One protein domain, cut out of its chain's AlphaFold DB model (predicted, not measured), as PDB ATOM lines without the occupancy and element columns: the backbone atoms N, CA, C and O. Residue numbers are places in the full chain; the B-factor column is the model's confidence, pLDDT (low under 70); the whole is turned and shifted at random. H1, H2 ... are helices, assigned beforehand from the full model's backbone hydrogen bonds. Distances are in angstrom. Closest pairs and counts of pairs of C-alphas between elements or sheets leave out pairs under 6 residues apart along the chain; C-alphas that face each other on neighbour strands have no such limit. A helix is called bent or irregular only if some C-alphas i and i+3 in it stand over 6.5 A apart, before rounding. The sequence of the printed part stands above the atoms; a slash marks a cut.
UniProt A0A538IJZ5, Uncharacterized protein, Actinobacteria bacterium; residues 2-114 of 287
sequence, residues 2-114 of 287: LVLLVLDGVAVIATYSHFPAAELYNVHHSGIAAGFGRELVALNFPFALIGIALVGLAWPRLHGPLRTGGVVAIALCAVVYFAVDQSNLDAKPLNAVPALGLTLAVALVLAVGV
ATOM      1  N   LEU A   2     152.418 291.341 393.945       89.38
ATOM      2  CA  LEU A   2     151.142 290.593 393.999       89.38
ATOM      3  C   LEU A   2     149.930 291.473 394.345       89.38
ATOM      4  O   LEU A   2     148.906 291.377 393.691       89.38
ATOM      5  N   VAL A   3     150.077 292.383 395.314       92.38
ATOM      6  CA  VAL A   3     149.025 293.365 395.635       92.38
ATOM      7  C   VAL A   3     148.693 294.255 394.436       92.38
ATOM      8  O   VAL A   3     147.527 294.498 394.183       92.38
ATOM      9  N   LEU A   4     149.705 294.711 393.688       92.00
ATOM     10  CA  LEU A   4     149.489 295.544 392.505       92.00
ATOM     11  C   LEU A   4     148.738 294.759 391.426       92.00
ATOM     12  O   LEU A   4     147.752 295.267 390.936       92.00
ATOM     13  N   LEU A   5     149.141 293.514 391.148       93.81
ATOM     14  CA  LEU A   5     148.440 292.631 390.208       93.81
ATOM     15  C   LEU A   5     146.971 292.444 390.589       93.81
ATOM     16  O   LEU A   5     146.106 292.527 389.733       93.81
ATOM     17  N   VAL A   6     146.675 292.213 391.871       96.19
ATOM     18  CA  VAL A   6     145.286 292.031 392.321       96.19
ATOM     19  C   VAL A   6     144.477 293.321 392.195       96.19
ATOM     20  O   VAL A   6     143.327 293.271 391.778       96.19
ATOM     21  N   LEU A   7     145.048 294.468 392.575       96.81
ATOM     22  CA  LEU A   7     144.352 295.755 392.484       96.81
ATOM     23  C   LEU A   7     144.098 296.162 391.031       96.81
ATOM     24  O   LEU A   7     142.990 296.582 390.717       96.81
ATOM     25  N   ASP A   8     145.106 295.992 390.178       96.88
ATOM     26  CA  ASP A   8     145.034 296.212 388.735       96.88
ATOM     27  C   ASP A   8     143.948 295.328 388.121       96.88
ATOM     28  O   ASP A   8     142.986 295.838 387.560       96.88
ATOM     29  N   GLY A   9     143.978 294.017 388.381       97.44
ATOM     30  CA  GLY A   9     142.970 293.116 387.830       97.44
ATOM     31  C   GLY A   9     141.548 293.400 388.312       97.44
ATOM     32  O   GLY A   9     140.592 293.264 387.550       97.44
ATOM     33  N   VAL A  10     141.373 293.871 389.552       98.12
ATOM     34  CA  VAL A  10     140.064 294.351 390.024       98.12
ATOM     35  C   VAL A  10     139.627 295.606 389.265       98.12
ATOM     36  O   VAL A  10     138.458 295.687 388.887       98.12
ATOM     37  N   ALA A  11     140.530 296.561 389.026       97.81
ATOM     38  CA  ALA A  11     140.238 297.766 388.250       97.81
ATOM     39  C   ALA A  11     139.867 297.423 386.800       97.81
ATOM     40  O   ALA A  11     138.821 297.858 386.318       97.81
ATOM     41  N   VAL A  12     140.645 296.554 386.148       97.88
ATOM     42  CA  VAL A  12     140.377 296.056 384.793       97.88
ATOM     43  C   VAL A  12     139.012 295.389 384.722       97.88
ATOM     44  O   VAL A  12     138.181 295.773 383.898       97.88
ATOM     45  N   ILE A  13     138.728 294.430 385.608       98.38
ATOM     46  CA  ILE A  13     137.430 293.751 385.617       98.38
ATOM     47  C   ILE A  13     136.309 294.770 385.826       98.38
ATOM     48  O   ILE A  13     135.328 294.726 385.089       98.38
ATOM     49  N   ALA A  14     136.434 295.686 386.789       98.19
ATOM     50  CA  ALA A  14     135.393 296.669 387.083       98.19
ATOM     51  C   ALA A  14     135.096 297.571 385.875       98.19
ATOM     52  O   ALA A  14     133.942 297.667 385.453       98.19
ATOM     53  N   THR A  15     136.127 298.164 385.279       97.44
ATOM     54  CA  THR A  15     135.990 299.110 384.164       97.44
ATOM     55  C   THR A  15     135.458 298.422 382.912       97.44
ATOM     56  O   THR A  15     134.441 298.842 382.363       97.44
ATOM     57  N   TYR A  16     136.046 297.297 382.505       97.50
ATOM     58  CA  TYR A  16     135.616 296.584 381.295       97.50
ATOM     59  C   TYR A  16     134.274 295.851 381.461       97.50
ATOM     60  O   TYR A  16     133.629 295.500 380.473       97.50
ATOM     61  N   SER A  17     133.808 295.650 382.698       97.69
ATOM     62  CA  SER A  17     132.442 295.176 382.957       97.69
ATOM     63  C   SER A  17     131.397 296.282 382.853       97.69
ATOM     64  O   SER A  17     130.235 295.980 382.579       97.69
ATOM     65  N   HIS A  18     131.783 297.528 383.131       96.75
ATOM     66  CA  HIS A  18     130.861 298.652 383.264       96.75
ATOM     67  C   HIS A  18     130.672 299.424 381.957       96.75
ATOM     68  O   HIS A  18     129.541 299.759 381.606       96.75
ATOM     69  N   PHE A  19     131.763 299.695 381.241       95.69
ATOM     70  CA  PHE A  19     131.731 300.549 380.059       95.69
ATOM     71  C   PHE A  19     131.290 299.793 378.791       95.69
ATOM     72  O   PHE A  19     131.633 298.617 378.607       95.69
ATOM     73  N   PRO A  20     130.545 300.452 377.881       95.50
ATOM     74  CA  PRO A  20     130.282 299.923 376.548       95.50
ATOM     75  C   PRO A  20     131.577 299.725 375.753       95.50
ATOM     76  O   PRO A  20     132.490 300.541 375.818       95.50
ATOM     77  N   ALA A  21     131.633 298.681 374.921       94.56
ATOM     78  CA  ALA A  21     132.811 298.357 374.113       94.56
ATOM     79  C   ALA A  21     133.222 299.507 373.177       94.56
ATOM     80  O   ALA A  21     134.403 299.735 372.963       94.56
ATOM     81  N   ALA A  22     132.249 300.279 372.677       91.44
ATOM     82  CA  ALA A  22     132.490 301.432 371.810       91.44
ATOM     83  C   ALA A  22     133.233 302.597 372.499       91.44
ATOM     84  O   ALA A  22     133.738 303.480 371.811       91.44
ATOM     85  N   GLU A  23     133.287 302.610 373.832       90.94
ATOM     86  CA  GLU A  23     134.018 303.605 374.630       90.94
ATOM     87  C   GLU A  23     135.403 303.099 375.065       90.94
ATOM     88  O   GLU A  23     136.181 303.842 375.668       90.94
ATOM     89  N   LEU A  24     135.721 301.839 374.758       93.00
ATOM     90  CA  LEU A  24     136.951 301.160 375.147       93.00
ATOM     91  C   LEU A  24     137.836 300.922 373.922       93.00
ATOM     92  O   LEU A  24     137.372 300.711 372.802       93.00
ATOM     93  N   TYR A  25     139.147 300.939 374.134       91.25
ATOM     94  CA  TYR A  25     140.110 300.800 373.048       91.25
ATOM     95  C   TYR A  25     140.245 299.349 372.581       91.25
ATOM     96  O   TYR A  25     140.668 298.482 373.346       91.25
ATOM     97  N   ASN A  26     139.905 299.104 371.311       92.88
ATOM     98  CA  ASN A  26     140.088 297.834 370.596       92.88
ATOM     99  C   ASN A  26     139.516 296.595 371.313       92.88
ATOM    100  O   ASN A  26     140.076 295.499 371.227       92.88
ATOM    101  N   VAL A  27     138.385 296.776 371.999       94.44
ATOM    102  CA  VAL A  27     137.573 295.714 372.607       94.44
ATOM    103  C   VAL A  27     136.201 295.703 371.940       94.44
ATOM    104  O   VAL A  27     135.644 296.760 371.659       94.44
ATOM    105  N   HIS A  28     135.647 294.515 371.688       95.81
ATOM    106  CA  HIS A  28     134.395 294.367 370.927       95.81
ATOM    107  C   HIS A  28     133.240 293.808 371.765       95.81
ATOM    108  O   HIS A  28     132.109 293.692 371.283       95.81
ATOM    109  N   HIS A  29     133.500 293.469 373.026       94.94
ATOM    110  CA  HIS A  29     132.526 292.885 373.940       94.94
ATOM    111  C   HIS A  29     132.374 293.715 375.220       94.94
ATOM    112  O   HIS A  29     133.279 294.437 375.624       94.94
ATOM    113  N   SER A  30     131.219 293.597 375.876       95.56
ATOM    114  CA  SER A  30     130.901 294.319 377.117       95.56
ATOM    115  C   SER A  30     130.368 293.383 378.197       95.56
ATOM    116  O   SER A  30     129.975 292.245 377.926       95.56
ATOM    117  N   GLY A  31     130.309 293.893 379.427       96.62
ATOM    118  CA  GLY A  31     129.778 293.179 380.581       96.62
ATOM    119  C   GLY A  31     130.817 292.301 381.273       96.62
ATOM    120  O   GLY A  31     131.986 292.250 380.897       96.62
ATOM    121  N   ILE A  32     130.382 291.580 382.307       97.44
ATOM    122  CA  ILE A  32     131.296 290.896 383.236       97.44
ATOM    123  C   ILE A  32     132.235 289.886 382.563       97.44
ATOM    124  O   ILE A  32     133.399 289.769 382.936       97.44
ATOM    125  N   ALA A  33     131.751 289.187 381.533       97.12
ATOM    126  CA  ALA A  33     132.566 288.249 380.766       97.12
ATOM    127  C   ALA A  33     133.689 288.962 379.995       97.12
ATOM    128  O   ALA A  33     134.808 288.453 379.954       97.12
ATOM    129  N   ALA A  34     133.417 290.149 379.443       94.62
ATOM    130  CA  ALA A  34     134.430 290.975 378.793       94.62
ATOM    131  C   ALA A  34     135.452 291.504 379.809       94.62
ATOM    132  O   ALA A  34     136.644 291.480 379.522       94.62
ATOM    133  N   GLY A  35     135.014 291.868 381.020       97.56
ATOM    134  CA  GLY A  35     135.902 292.250 382.124       97.56
ATOM    135  C   GLY A  35     136.926 291.170 382.481       97.56
ATOM    136  O   GLY A  35     138.130 291.418 382.454       97.56
ATOM    137  N   PHE A  36     136.470 289.940 382.740       98.31
ATOM    138  CA  PHE A  36     137.377 288.806 382.978       98.31
ATOM    139  C   PHE A  36     138.218 288.447 381.748       98.31
ATOM    140  O   PHE A  36     139.367 288.029 381.883       98.31
ATOM    141  N   GLY A  37     137.658 288.613 380.548       97.94
ATOM    142  CA  GLY A  37     138.393 288.448 379.301       97.94
ATOM    143  C   GLY A  37     139.565 289.424 379.200       97.94
ATOM    144  O   GLY A  37     140.695 289.003 378.949       97.94
ATOM    145  N   ARG A  38     139.336 290.713 379.458       97.56
ATOM    146  CA  ARG A  38     140.400 291.714 379.402       97.56
ATOM    147  C   ARG A  38     141.451 291.488 380.478       97.56
ATOM    148  O   ARG A  38     142.633 291.635 380.176       97.56
ATOM    149  N   GLU A  39     141.046 291.058 381.671       98.19
ATOM    150  CA  GLU A  39     141.995 290.681 382.721       98.19
ATOM    151  C   GLU A  39     142.875 289.502 382.294       98.19
ATOM    152  O   GLU A  39     144.090 289.529 382.475       98.19
ATOM    153  N   LEU A  40     142.312 288.487 381.626       98.38
ATOM    154  CA  LEU A  40     143.124 287.407 381.063       98.38
ATOM    155  C   LEU A  40     144.188 287.951 380.094       98.38
ATOM    156  O   LEU A  40     145.326 287.480 380.119       98.38
ATOM    157  N   VAL A  41     143.849 288.949 379.274       97.94
ATOM    158  CA  VAL A  41     144.809 289.630 378.390       97.94
ATOM    159  C   VAL A  41     145.822 290.461 379.197       97.94
ATOM    160  O   VAL A  41     147.011 290.400 378.893       97.94
ATOM    161  N   ALA A  42     145.417 291.146 380.270       96.81
ATOM    162  CA  ALA A  42     146.309 291.929 381.139       96.81
ATOM    163  C   ALA A  42     147.372 291.053 381.825       96.81
ATOM    164  O   ALA A  42     148.554 291.400 381.879       96.81
ATOM    165  N   LEU A  43     147.005 289.834 382.242       98.12
ATOM    166  CA  LEU A  43     147.950 288.838 382.771       98.12
ATOM    167  C   LEU A  43     149.069 288.469 381.776       98.12
ATOM    168  O   LEU A  43     150.090 287.905 382.180       98.12
ATOM    169  N   ASN A  44     148.905 288.782 380.487       98.12
ATOM    170  CA  ASN A  44     149.935 288.603 379.471       98.12
ATOM    171  C   ASN A  44     150.902 289.793 379.495       98.12
ATOM    172  O   ASN A  44     152.062 289.635 379.879       98.12
ATOM    173  N   PHE A  45     150.440 290.986 379.124       96.62
ATOM    174  CA  PHE A  45     151.235 292.209 379.190       96.62
ATOM    175  C   PHE A  45     150.598 293.178 380.196       96.62
ATOM    176  O   PHE A  45     149.426 293.494 380.031       96.62
ATOM    177  N   PRO A  46     151.340 293.615 381.236       97.62
ATOM    178  CA  PRO A  46     152.789 293.476 381.428       97.62
ATOM    179  C   PRO A  46     153.204 292.250 382.258       97.62
ATOM    180  O   PRO A  46     154.401 291.968 382.406       97.62
ATOM    181  N   PHE A  47     152.252 291.536 382.864       98.38
ATOM    182  CA  PHE A  47     152.569 290.655 383.986       98.38
ATOM    183  C   PHE A  47     153.387 289.417 383.610       98.38
ATOM    184  O   PHE A  47     154.218 289.001 384.418       98.38
ATOM    185  N   ALA A  48     153.272 288.866 382.400       98.31
ATOM    186  CA  ALA A  48     154.119 287.747 381.985       98.31
ATOM    187  C   ALA A  48     155.608 288.140 381.938       98.31
ATOM    188  O   ALA A  48     156.472 287.365 382.358       98.31
ATOM    189  N   LEU A  49     155.932 289.372 381.528       98.44
ATOM    190  CA  LEU A  49     157.309 289.885 381.575       98.44
ATOM    191  C   LEU A  49     157.796 290.039 383.027       98.44
ATOM    192  O   LEU A  49     158.922 289.663 383.365       98.44
ATOM    193  N   ILE A  50     156.922 290.487 383.932       98.56
ATOM    194  CA  ILE A  50     157.211 290.492 385.377       98.56
ATOM    195  C   ILE A  50     157.431 289.060 385.895       98.56
ATOM    196  O   ILE A  50     158.336 288.832 386.702       98.56
ATOM    197  N   GLY A  51     156.667 288.084 385.399       98.44
ATOM    198  CA  GLY A  51     156.825 286.657 385.681       98.44
ATOM    199  C   GLY A  51     158.227 286.140 385.351       98.44
ATOM    200  O   GLY A  51     158.852 285.468 386.174       98.44
ATOM    201  N   ILE A  52     158.785 286.535 384.203       98.69
ATOM    202  CA  ILE A  52     160.169 286.203 383.827       98.69
ATOM    203  C   ILE A  52     161.162 286.786 384.846       98.69
ATOM    204  O   ILE A  52     162.065 286.079 385.311       98.69
ATOM    205  N   ALA A  53     160.981 288.046 385.258       98.31
ATOM    206  CA  ALA A  53     161.832 288.668 386.276       98.31
ATOM    207  C   ALA A  53     161.733 287.959 387.641       98.31
ATOM    208  O   ALA A  53     162.748 287.769 388.318       98.31
ATOM    209  N   LEU A  54     160.524 287.548 388.034       98.19
ATOM    210  CA  LEU A  54     160.242 286.802 389.262       98.19
ATOM    211  C   LEU A  54     160.988 285.461 389.291       98.19
ATOM    212  O   LEU A  54     161.692 285.173 390.264       98.19
ATOM    213  N   VAL A  55     160.919 284.682 388.207       98.31
ATOM    214  CA  VAL A  55     161.695 283.436 388.078       98.31
ATOM    215  C   VAL A  55     163.194 283.726 388.151       98.31
ATOM    216  O   VAL A  55     163.920 283.023 388.853       98.31
ATOM    217  N   GLY A  56     163.667 284.792 387.500       97.75
ATOM    218  CA  GLY A  56     165.067 285.218 387.564       97.75
ATOM    219  C   GLY A  56     165.556 285.529 388.986       97.75
ATOM    220  O   GLY A  56     166.695 285.201 389.331       97.75
ATOM    221  N   LEU A  57     164.709 286.118 389.837       96.94
ATOM    222  CA  LEU A  57     165.021 286.362 391.252       96.94
ATOM    223  C   LEU A  57     165.074 285.074 392.080       96.94
ATOM    224  O   LEU A  57     165.953 284.929 392.938       96.94
ATOM    225  N   ALA A  58     164.147 284.149 391.838       97.31
ATOM    226  CA  ALA A  58     164.102 282.853 392.514       97.31
ATOM    227  C   ALA A  58     165.181 281.881 392.010       97.31
ATOM    228  O   ALA A  58     165.546 280.948 392.724       97.31
ATOM    229  N   TRP A  59     165.738 282.118 390.818       97.38
ATOM    230  CA  TRP A  59     166.631 281.201 390.106       97.38
ATOM    231  C   TRP A  59     167.752 280.564 390.942       97.38
ATOM    232  O   TRP A  59     167.947 279.350 390.832       97.38
ATOM    233  N   PRO A  60     168.481 281.301 391.811       96.12
ATOM    234  CA  PRO A  60     169.541 280.707 392.630       96.12
ATOM    235  C   PRO A  60     169.059 279.618 393.600       96.12
ATOM    236  O   PRO A  60     169.882 278.835 394.063       96.12
ATOM    237  N   ARG A  61     167.756 279.584 393.905       96.62
ATOM    238  CA  ARG A  61     167.100 278.634 394.819       96.62
ATOM    239  C   ARG A  61     166.346 277.520 394.089       96.62
ATOM    240  O   ARG A  61     165.848 276.600 394.727       96.62
ATOM    241  N   LEU A  62     166.239 277.596 392.761       97.00
ATOM    242  CA  LEU A  62     165.591 276.560 391.962       97.00
ATOM    243  C   LEU A  62     166.582 275.427 391.677       97.00
ATOM    244  O   LEU A  62     167.606 275.630 391.011       97.00
ATOM    245  N   HIS A  63     166.237 274.225 392.136       97.12
ATOM    246  CA  HIS A  63     167.008 272.994 391.955       97.12
ATOM    247  C   HIS A  63     166.115 271.865 391.422       97.12
ATOM    248  O   HIS A  63     164.906 271.858 391.655       97.12
ATOM    249  N   GLY A  64     166.710 270.908 390.701       96.88
ATOM    250  CA  GLY A  64     166.003 269.727 390.195       96.88
ATOM    251  C   GLY A  64     164.745 270.074 389.375       96.88
ATOM    252  O   GLY A  64     164.806 270.991 388.548       96.88
ATOM    253  N   PRO A  65     163.601 269.398 389.611       97.62
ATOM    254  CA  PRO A  65     162.350 269.642 388.886       97.62
ATOM    255  C   PRO A  65     161.854 271.095 388.931       97.62
ATOM    256  O   PRO A  65     161.297 271.579 387.950       97.62
ATOM    257  N   LEU A  66     162.104 271.828 390.025       98.00
ATOM    258  CA  LEU A  66     161.695 273.235 390.145       98.00
ATOM    259  C   LEU A  66     162.455 274.141 389.171       98.00
ATOM    260  O   LEU A  66     161.911 275.138 388.700       98.00
ATOM    261  N   ARG A  67     163.703 273.792 388.827       98.06
ATOM    262  CA  ARG A  67     164.468 274.524 387.807       98.06
ATOM    263  C   ARG A  67     163.891 274.295 386.414       98.06
ATOM    264  O   ARG A  67     163.767 275.257 385.663       98.06
ATOM    265  N   THR A  68     163.480 273.067 386.099       98.38
ATOM    266  CA  THR A  68     162.733 272.772 384.866       98.38
ATOM    267  C   THR A  68     161.426 273.560 384.829       98.38
ATOM    268  O   THR A  68     161.141 274.212 383.830       98.38
ATOM    269  N   GLY A  69     160.689 273.593 385.944       98.62
ATOM    270  CA  GLY A  69     159.494 274.427 386.093       98.62
ATOM    271  C   GLY A  69     159.768 275.909 385.822       98.62
ATOM    272  O   GLY A  69     158.994 276.548 385.122       98.62
ATOM    273  N   GLY A  70     160.896 276.445 386.297       98.56
ATOM    274  CA  GLY A  70     161.309 277.822 386.011       98.56
ATOM    275  C   GLY A  70     161.549 278.092 384.522       98.56
ATOM    276  O   GLY A  70     161.107 279.116 384.010       98.56
ATOM    277  N   VAL A  71     162.197 277.166 383.806       98.69
ATOM    278  CA  VAL A  71     162.378 277.277 382.345       98.69
ATOM    279  C   VAL A  71     161.030 277.260 381.627       98.69
ATOM    280  O   VAL A  71     160.792 278.100 380.763       98.69
ATOM    281  N   VAL A  72     160.137 276.343 382.012       98.81
ATOM    282  CA  VAL A  72     158.782 276.254 381.452       98.81
ATOM    283  C   VAL A  72     158.004 277.543 381.712       98.81
ATOM    284  O   VAL A  72     157.425 278.090 380.782       98.81
ATOM    285  N   ALA A  73     158.046 278.082 382.933       98.81
ATOM    286  CA  ALA A  73     157.388 279.341 383.276       98.81
ATOM    287  C   ALA A  73     157.874 280.501 382.394       98.81
ATOM    288  O   ALA A  73     157.052 281.240 381.856       98.81
ATOM    289  N   ILE A  74     159.194 280.630 382.199       98.75
ATOM    290  CA  ILE A  74     159.781 281.652 381.317       98.75
ATOM    291  C   ILE A  74     159.302 281.467 379.875       98.75
ATOM    292  O   ILE A  74     158.893 282.442 379.248       98.75
ATOM    293  N   ALA A  75     159.333 280.238 379.356       98.75
ATOM    294  CA  ALA A  75     158.916 279.944 377.987       98.75
ATOM    295  C   ALA A  75     157.432 280.273 377.759       98.75
ATOM    296  O   ALA A  75     157.101 280.931 376.778       98.75
ATOM    297  N   LEU A  76     156.558 279.879 378.688       98.81
ATOM    298  CA  LEU A  76     155.129 280.191 378.640       98.81
ATOM    299  C   LEU A  76     154.883 281.703 378.718       98.81
ATOM    300  O   LEU A  76     154.112 282.232 377.923       98.81
ATOM    301  N   CYS A  77     155.577 282.416 379.611       98.81
ATOM    302  CA  CYS A  77     155.479 283.874 379.700       98.81
ATOM    303  C   CYS A  77     155.911 284.562 378.397       98.81
ATOM    304  O   CYS A  77     155.274 285.519 377.968       98.81
ATOM    305  N   ALA A  78     156.973 284.072 377.751       98.31
ATOM    306  CA  ALA A  78     157.506 284.651 376.518       98.31
ATOM    307  C   ALA A  78     156.526 284.574 375.331       98.31
ATOM    308  O   ALA A  78     156.652 285.359 374.391       98.31
ATOM    309  N   VAL A  79     155.513 283.699 375.392       98.31
ATOM    310  CA  VAL A  79     154.434 283.629 374.389       98.31
ATOM    311  C   VAL A  79     153.607 284.923 374.334       98.31
ATOM    312  O   VAL A  79     152.928 285.146 373.336       98.31
ATOM    313  N   VAL A  80     153.722 285.825 375.325       96.94
ATOM    314  CA  VAL A  80     153.095 287.165 375.317       96.94
ATOM    315  C   VAL A  80     153.280 287.901 373.990       96.94
ATOM    316  O   VAL A  80     152.331 288.503 373.503       96.94
ATOM    317  N   TYR A  81     154.456 287.769 373.367       95.25
ATOM    318  CA  TYR A  81     154.773 288.392 372.080       95.25
ATOM    319  C   TYR A  81     153.798 287.999 370.956       95.25
ATOM    320  O   TYR A  81     153.537 288.792 370.062       95.25
ATOM    321  N   PHE A  82     153.258 286.778 371.001       96.00
ATOM    322  CA  PHE A  82     152.295 286.270 370.021       96.00
ATOM    323  C   PHE A  82     150.847 286.353 370.509       96.00
ATOM    324  O   PHE A  82     149.921 286.253 369.710       96.00
ATOM    325  N   ALA A  83     150.644 286.454 371.824       96.12
ATOM    326  CA  ALA A  83     149.325 286.373 372.438       96.12
ATOM    327  C   ALA A  83     148.594 287.720 372.469       96.12
ATOM    328  O   ALA A  83     147.362 287.744 372.441       96.12
ATOM    329  N   VAL A  84     149.334 288.828 372.544       93.94
ATOM    330  CA  VAL A  84     148.769 290.178 372.621       93.94
ATOM    331  C   VAL A  84     148.824 290.838 371.249       93.94
ATOM    332  O   VAL A  84     149.871 290.885 370.611       93.94
ATOM    333  N   ASP A  85     147.683 291.359 370.814       92.38
ATOM    334  CA  ASP A  85     147.525 292.095 369.565       92.38
ATOM    335  C   ASP A  85     146.818 293.408 369.883       92.38
ATOM    336  O   ASP A  85     145.660 293.411 370.295       92.38
ATOM    337  N   GLN A  86     147.522 294.525 369.707       90.50
ATOM    338  CA  GLN A  86     147.006 295.845 370.063       90.50
ATOM    339  C   GLN A  86     145.727 296.198 369.295       90.50
ATOM    340  O   GLN A  86     144.920 296.972 369.801       90.50
ATOM    341  N   SER A  87     145.530 295.643 368.096       91.81
ATOM    342  CA  SER A  87     144.347 295.906 367.270       91.81
ATOM    343  C   SER A  87     143.111 295.112 367.699       91.81
ATOM    344  O   SER A  87     142.000 295.421 367.273       91.81
ATOM    345  N   ASN A  88     143.285 294.098 368.550       95.50
ATOM    346  CA  ASN A  88     142.199 293.289 369.082       95.50
ATOM    347  C   ASN A  88     142.579 292.735 370.460       95.50
ATOM    348  O   ASN A  88     143.251 291.696 370.562       95.50
ATOM    349  N   LEU A  89     142.077 293.415 371.488       95.88
ATOM    350  CA  LEU A  89     142.319 293.136 372.899       95.88
ATOM    351  C   LEU A  89     141.237 292.251 373.537       95.88
ATOM    352  O   LEU A  89     141.211 292.107 374.761       95.88
ATOM    353  N   ASP A  90     140.368 291.624 372.739       96.88
ATOM    354  CA  ASP A  90     139.476 290.584 373.248       96.88
ATOM    355  C   ASP A  90     140.266 289.317 373.603       96.88
ATOM    356  O   ASP A  90     141.245 288.941 372.945       96.88
ATOM    357  N   ALA A  91     139.806 288.619 374.641       97.31
ATOM    358  CA  ALA A  91     140.428 287.388 375.101       97.31
ATOM    359  C   ALA A  91     140.384 286.281 374.042       97.31
ATOM    360  O   ALA A  91     139.330 285.923 373.514       97.31
ATOM    361  N   LYS A  92     141.540 285.660 373.807       96.88
ATOM    362  CA  LYS A  92     141.731 284.513 372.915       96.88
ATOM    363  C   LYS A  92     142.266 283.327 373.724       96.88
ATOM    364  O   LYS A  92     142.951 283.525 374.730       96.88
ATOM    365  N   PRO A  93     142.064 282.074 373.272       97.56
ATOM    366  CA  PRO A  93     142.628 280.901 373.947       97.56
ATOM    367  C   PRO A  93     144.146 280.984 374.161       97.56
ATOM    368  O   PRO A  93     144.659 280.516 375.175       97.56
ATOM    369  N   LEU A  94     144.870 281.629 373.237       97.94
ATOM    370  CA  LEU A  94     146.315 281.822 373.341       97.94
ATOM    371  C   LEU A  94     146.717 282.665 374.567       97.94
ATOM    372  O   LEU A  94     147.790 282.437 375.121       97.94
ATOM    373  N   ASN A  95     145.850 283.564 375.053       98.50
ATOM    374  CA  ASN A  95     146.130 284.377 376.240       98.50
ATOM    375  C   ASN A  95     146.224 283.554 377.531       98.50
ATOM    376  O   ASN A  95     146.847 283.996 378.497       98.50
ATOM    377  N   ALA A  96     145.677 282.335 377.553       98.44
ATOM    378  CA  ALA A  96     145.857 281.428 378.681       98.44
ATOM    379  C   ALA A  96     147.322 280.989 378.848       98.44
ATOM    380  O   ALA A  96     147.745 280.686 379.961       98.44
ATOM    381  N   VAL A  97     148.117 280.970 377.772       98.69
ATOM    382  CA  VAL A  97     149.490 280.447 377.808       98.69
ATOM    383  C   VAL A  97     150.414 281.337 378.658       98.69
ATOM    384  O   VAL A  97     150.997 280.813 379.614       98.69
ATOM    385  N   PRO A  98     150.514 282.665 378.435       98.69
ATOM    386  CA  PRO A  98     151.310 283.526 379.313       98.69
ATOM    387  C   PRO A  98     150.741 283.633 380.729       98.69
ATOM    388  O   PRO A  98     151.517 283.650 381.684       98.69
ATOM    389  N   ALA A  99     149.412 283.612 380.890       98.62
ATOM    390  CA  ALA A  99     148.767 283.633 382.204       98.62
ATOM    391  C   ALA A  99     149.126 282.392 383.053       98.62
ATOM    392  O   ALA A  99     149.432 282.507 384.245       98.62
ATOM    393  N   LEU A 100     149.175 281.204 382.438       98.75
ATOM    394  CA  LEU A 100     149.675 279.983 383.082       98.75
ATOM    395  C   LEU A 100     151.168 280.093 383.416       98.75
ATOM    396  O   LEU A 100     151.585 279.688 384.503       98.75
ATOM    397  N   GLY A 101     151.967 280.677 382.519       98.81
ATOM    398  CA  GLY A 101     153.381 280.965 382.768       98.81
ATOM    399  C   GLY A 101     153.595 281.846 384.000       98.81
ATOM    400  O   GLY A 101     154.406 281.513 384.867       98.81
ATOM    401  N   LEU A 102     152.825 282.928 384.116       98.69
ATOM    402  CA  LEU A 102     152.839 283.831 385.264       98.69
ATOM    403  C   LEU A 102     152.398 283.125 386.548       98.69
ATOM    404  O   LEU A 102     153.051 283.257 387.582       98.69
ATOM    405  N   THR A 103     151.323 282.340 386.481       98.50
ATOM    406  CA  THR A 103     150.825 281.557 387.622       98.50
ATOM    407  C   THR A 103     151.907 280.612 388.140       98.50
ATOM    408  O   THR A 103     152.187 280.575 389.340       98.50
ATOM    409  N   LEU A 104     152.582 279.899 387.234       98.75
ATOM    410  CA  LEU A 104     153.693 279.021 387.582       98.75
ATOM    411  C   LEU A 104     154.879 279.807 388.161       98.75
ATOM    412  O   LEU A 104     155.461 279.380 389.157       98.75
ATOM    413  N   ALA A 105     155.220 280.967 387.594       98.69
ATOM    414  CA  ALA A 105     156.274 281.838 388.116       98.69
ATOM    415  C   ALA A 105     155.993 282.276 389.563       98.69
ATOM    416  O   ALA A 105     156.876 282.179 390.421       98.69
ATOM    417  N   VAL A 106     154.761 282.705 389.855       98.31
ATOM    418  CA  VAL A 106     154.324 283.075 391.207       98.31
ATOM    419  C   VAL A 106     154.384 281.869 392.142       98.31
ATOM    420  O   VAL A 106     154.962 281.979 393.222       98.31
ATOM    421  N   ALA A 107     153.867 280.712 391.727       98.44
ATOM    422  CA  ALA A 107     153.895 279.491 392.534       98.44
ATOM    423  C   ALA A 107     155.330 279.068 392.894       98.44
ATOM    424  O   ALA A 107     155.609 278.749 394.049       98.44
ATOM    425  N   LEU A 108     156.262 279.131 391.938       98.50
ATOM    426  CA  LEU A 108     157.677 278.841 392.179       98.50
ATOM    427  C   LEU A 108     158.291 279.826 393.178       98.50
ATOM    428  O   LEU A 108     158.969 279.399 394.110       98.50
ATOM    429  N   VAL A 109     158.033 281.127 393.017       97.25
ATOM    430  CA  VAL A 109     158.513 282.157 393.952       97.25
ATOM    431  C   VAL A 109     157.948 281.951 395.354       97.25
ATOM    432  O   VAL A 109     158.691 282.102 396.319       97.25
ATOM    433  N   LEU A 110     156.673 281.589 395.491       97.00
ATOM    434  CA  LEU A 110     156.071 281.283 396.791       97.00
ATOM    435  C   LEU A 110     156.676 280.017 397.415       97.00
ATOM    436  O   LEU A 110     156.880 279.980 398.624       97.00
ATOM    437  N   ALA A 111     157.009 279.014 396.599       97.44
ATOM    438  CA  ALA A 111     157.577 277.754 397.065       97.44
ATOM    439  C   ALA A 111     159.027 277.884 397.564       97.44
ATOM    440  O   ALA A 111     159.377 277.275 398.574       97.44
ATOM    441  N   VAL A 112     159.880 278.649 396.870       97.50
ATOM    442  CA  VAL A 112     161.315 278.758 397.224       97.50
ATOM    443  C   VAL A 112     161.706 280.089 397.863       97.50
ATOM    444  O   VAL A 112     162.812 280.227 398.391       97.50
ATOM    445  N   GLY A 113     160.817 281.078 397.816       94.94
ATOM    446  CA  GLY A 113     161.072 282.438 398.266       94.94
ATOM    447  C   GLY A 113     162.058 283.212 397.386       94.94
ATOM    448  O   GLY A 113     162.692 282.707 396.457       94.94
ATOM    449  N   VAL A 114     162.235 284.485 397.730       93.25
ATOM    450  CA  VAL A 114     163.300 285.342 397.194       93.25
ATOM    451  C   VAL A 114     164.167 285.856 398.334       93.25
ATOM    452  O   VAL A 114     163.818 285.761 399.508       93.25
TER     453      VAL A 114
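What this domain is: This is residues 2 to 114 of the 287 residues of an uncharacterized protein of Actinobacteria bacterium (UniProt A0A538IJZ5). An up-and-down bundle of three helices, H3, H4 and H6, makes one end of an elongated body, and the helical hairpin of H1 and H2 makes the other, with H2 meeting the first turns of H6. The loop of residues 19 to 31 lies at the hairpin's far end, and short H5 packs on residues 94 to 98 of H6. The printed part has 113 residues, with six named helices, H1 to H6 in chain order, and no named strand; its class is all helix. It is compact, with a radius of gyration of the C-alphas of 15.1 A, and spans 49 by 27 by 17 A.

How they stand to each other: H1, residues 2 to 18, and H2, residues 32 to 42, form a helical hairpin; they touch at a steep tilt of 41 degrees, opposite ways, closest at the C-alphas of Ile 13 and Gly 35, 4.1 A. The hub is H6, residues 93 to 112. Its residues 95 to 99 alone touch H2, closest at the C-alphas of Val 41 and Asn 95, 5.8 A. H3, residues 47 to 61, touches H6 at a shallow tilt of 30 degrees, the same way, closest at the C-alphas of Gly 51 and Leu 102, 4.9 A. H4, residues 65 to 78, forms a helical hairpin with H3, closest at the C-alphas of Ala 48 and Cys 77, 4.7 A. H4 touches H6 opposite ways, only just at a steep tilt, 36 degrees, closest at the C-alphas of Cys 77 and Pro 98, 4.2 A. H5, residues 80 to 83, touches H6, closest at the C-alphas of Ala 83 and Asn 95, 5.4 A. H1 is apart from H4, H5 and H6. In H1, H2 and H4 every O i to N i+4 pair is within hydrogen-bond range; in H3 it is 9 of 11, in H6 13 of 16, and H5 is too short for such a pair.

Where its parts are: H1 begins at C-alpha 2, (151.142, 290.593, 393.999), and is 24.3 A long; H2 is 15.2 A. H3 is 21.7 A and irregular, with C-alphas 57 and 60 7.4 A apart. H4 is 20.0 A, H5 4.8 A. H6, 29.9 A, ends at C-alpha 112, (161.315, 278.758, 397.224).

The domain as a whole: The two C-alphas farthest apart, those of Ala 22 and Gly 64, are 49.7 A apart. The printed part has no cut; the link from H1 to H2 is long. No printed residue is under 70 in pLDDT.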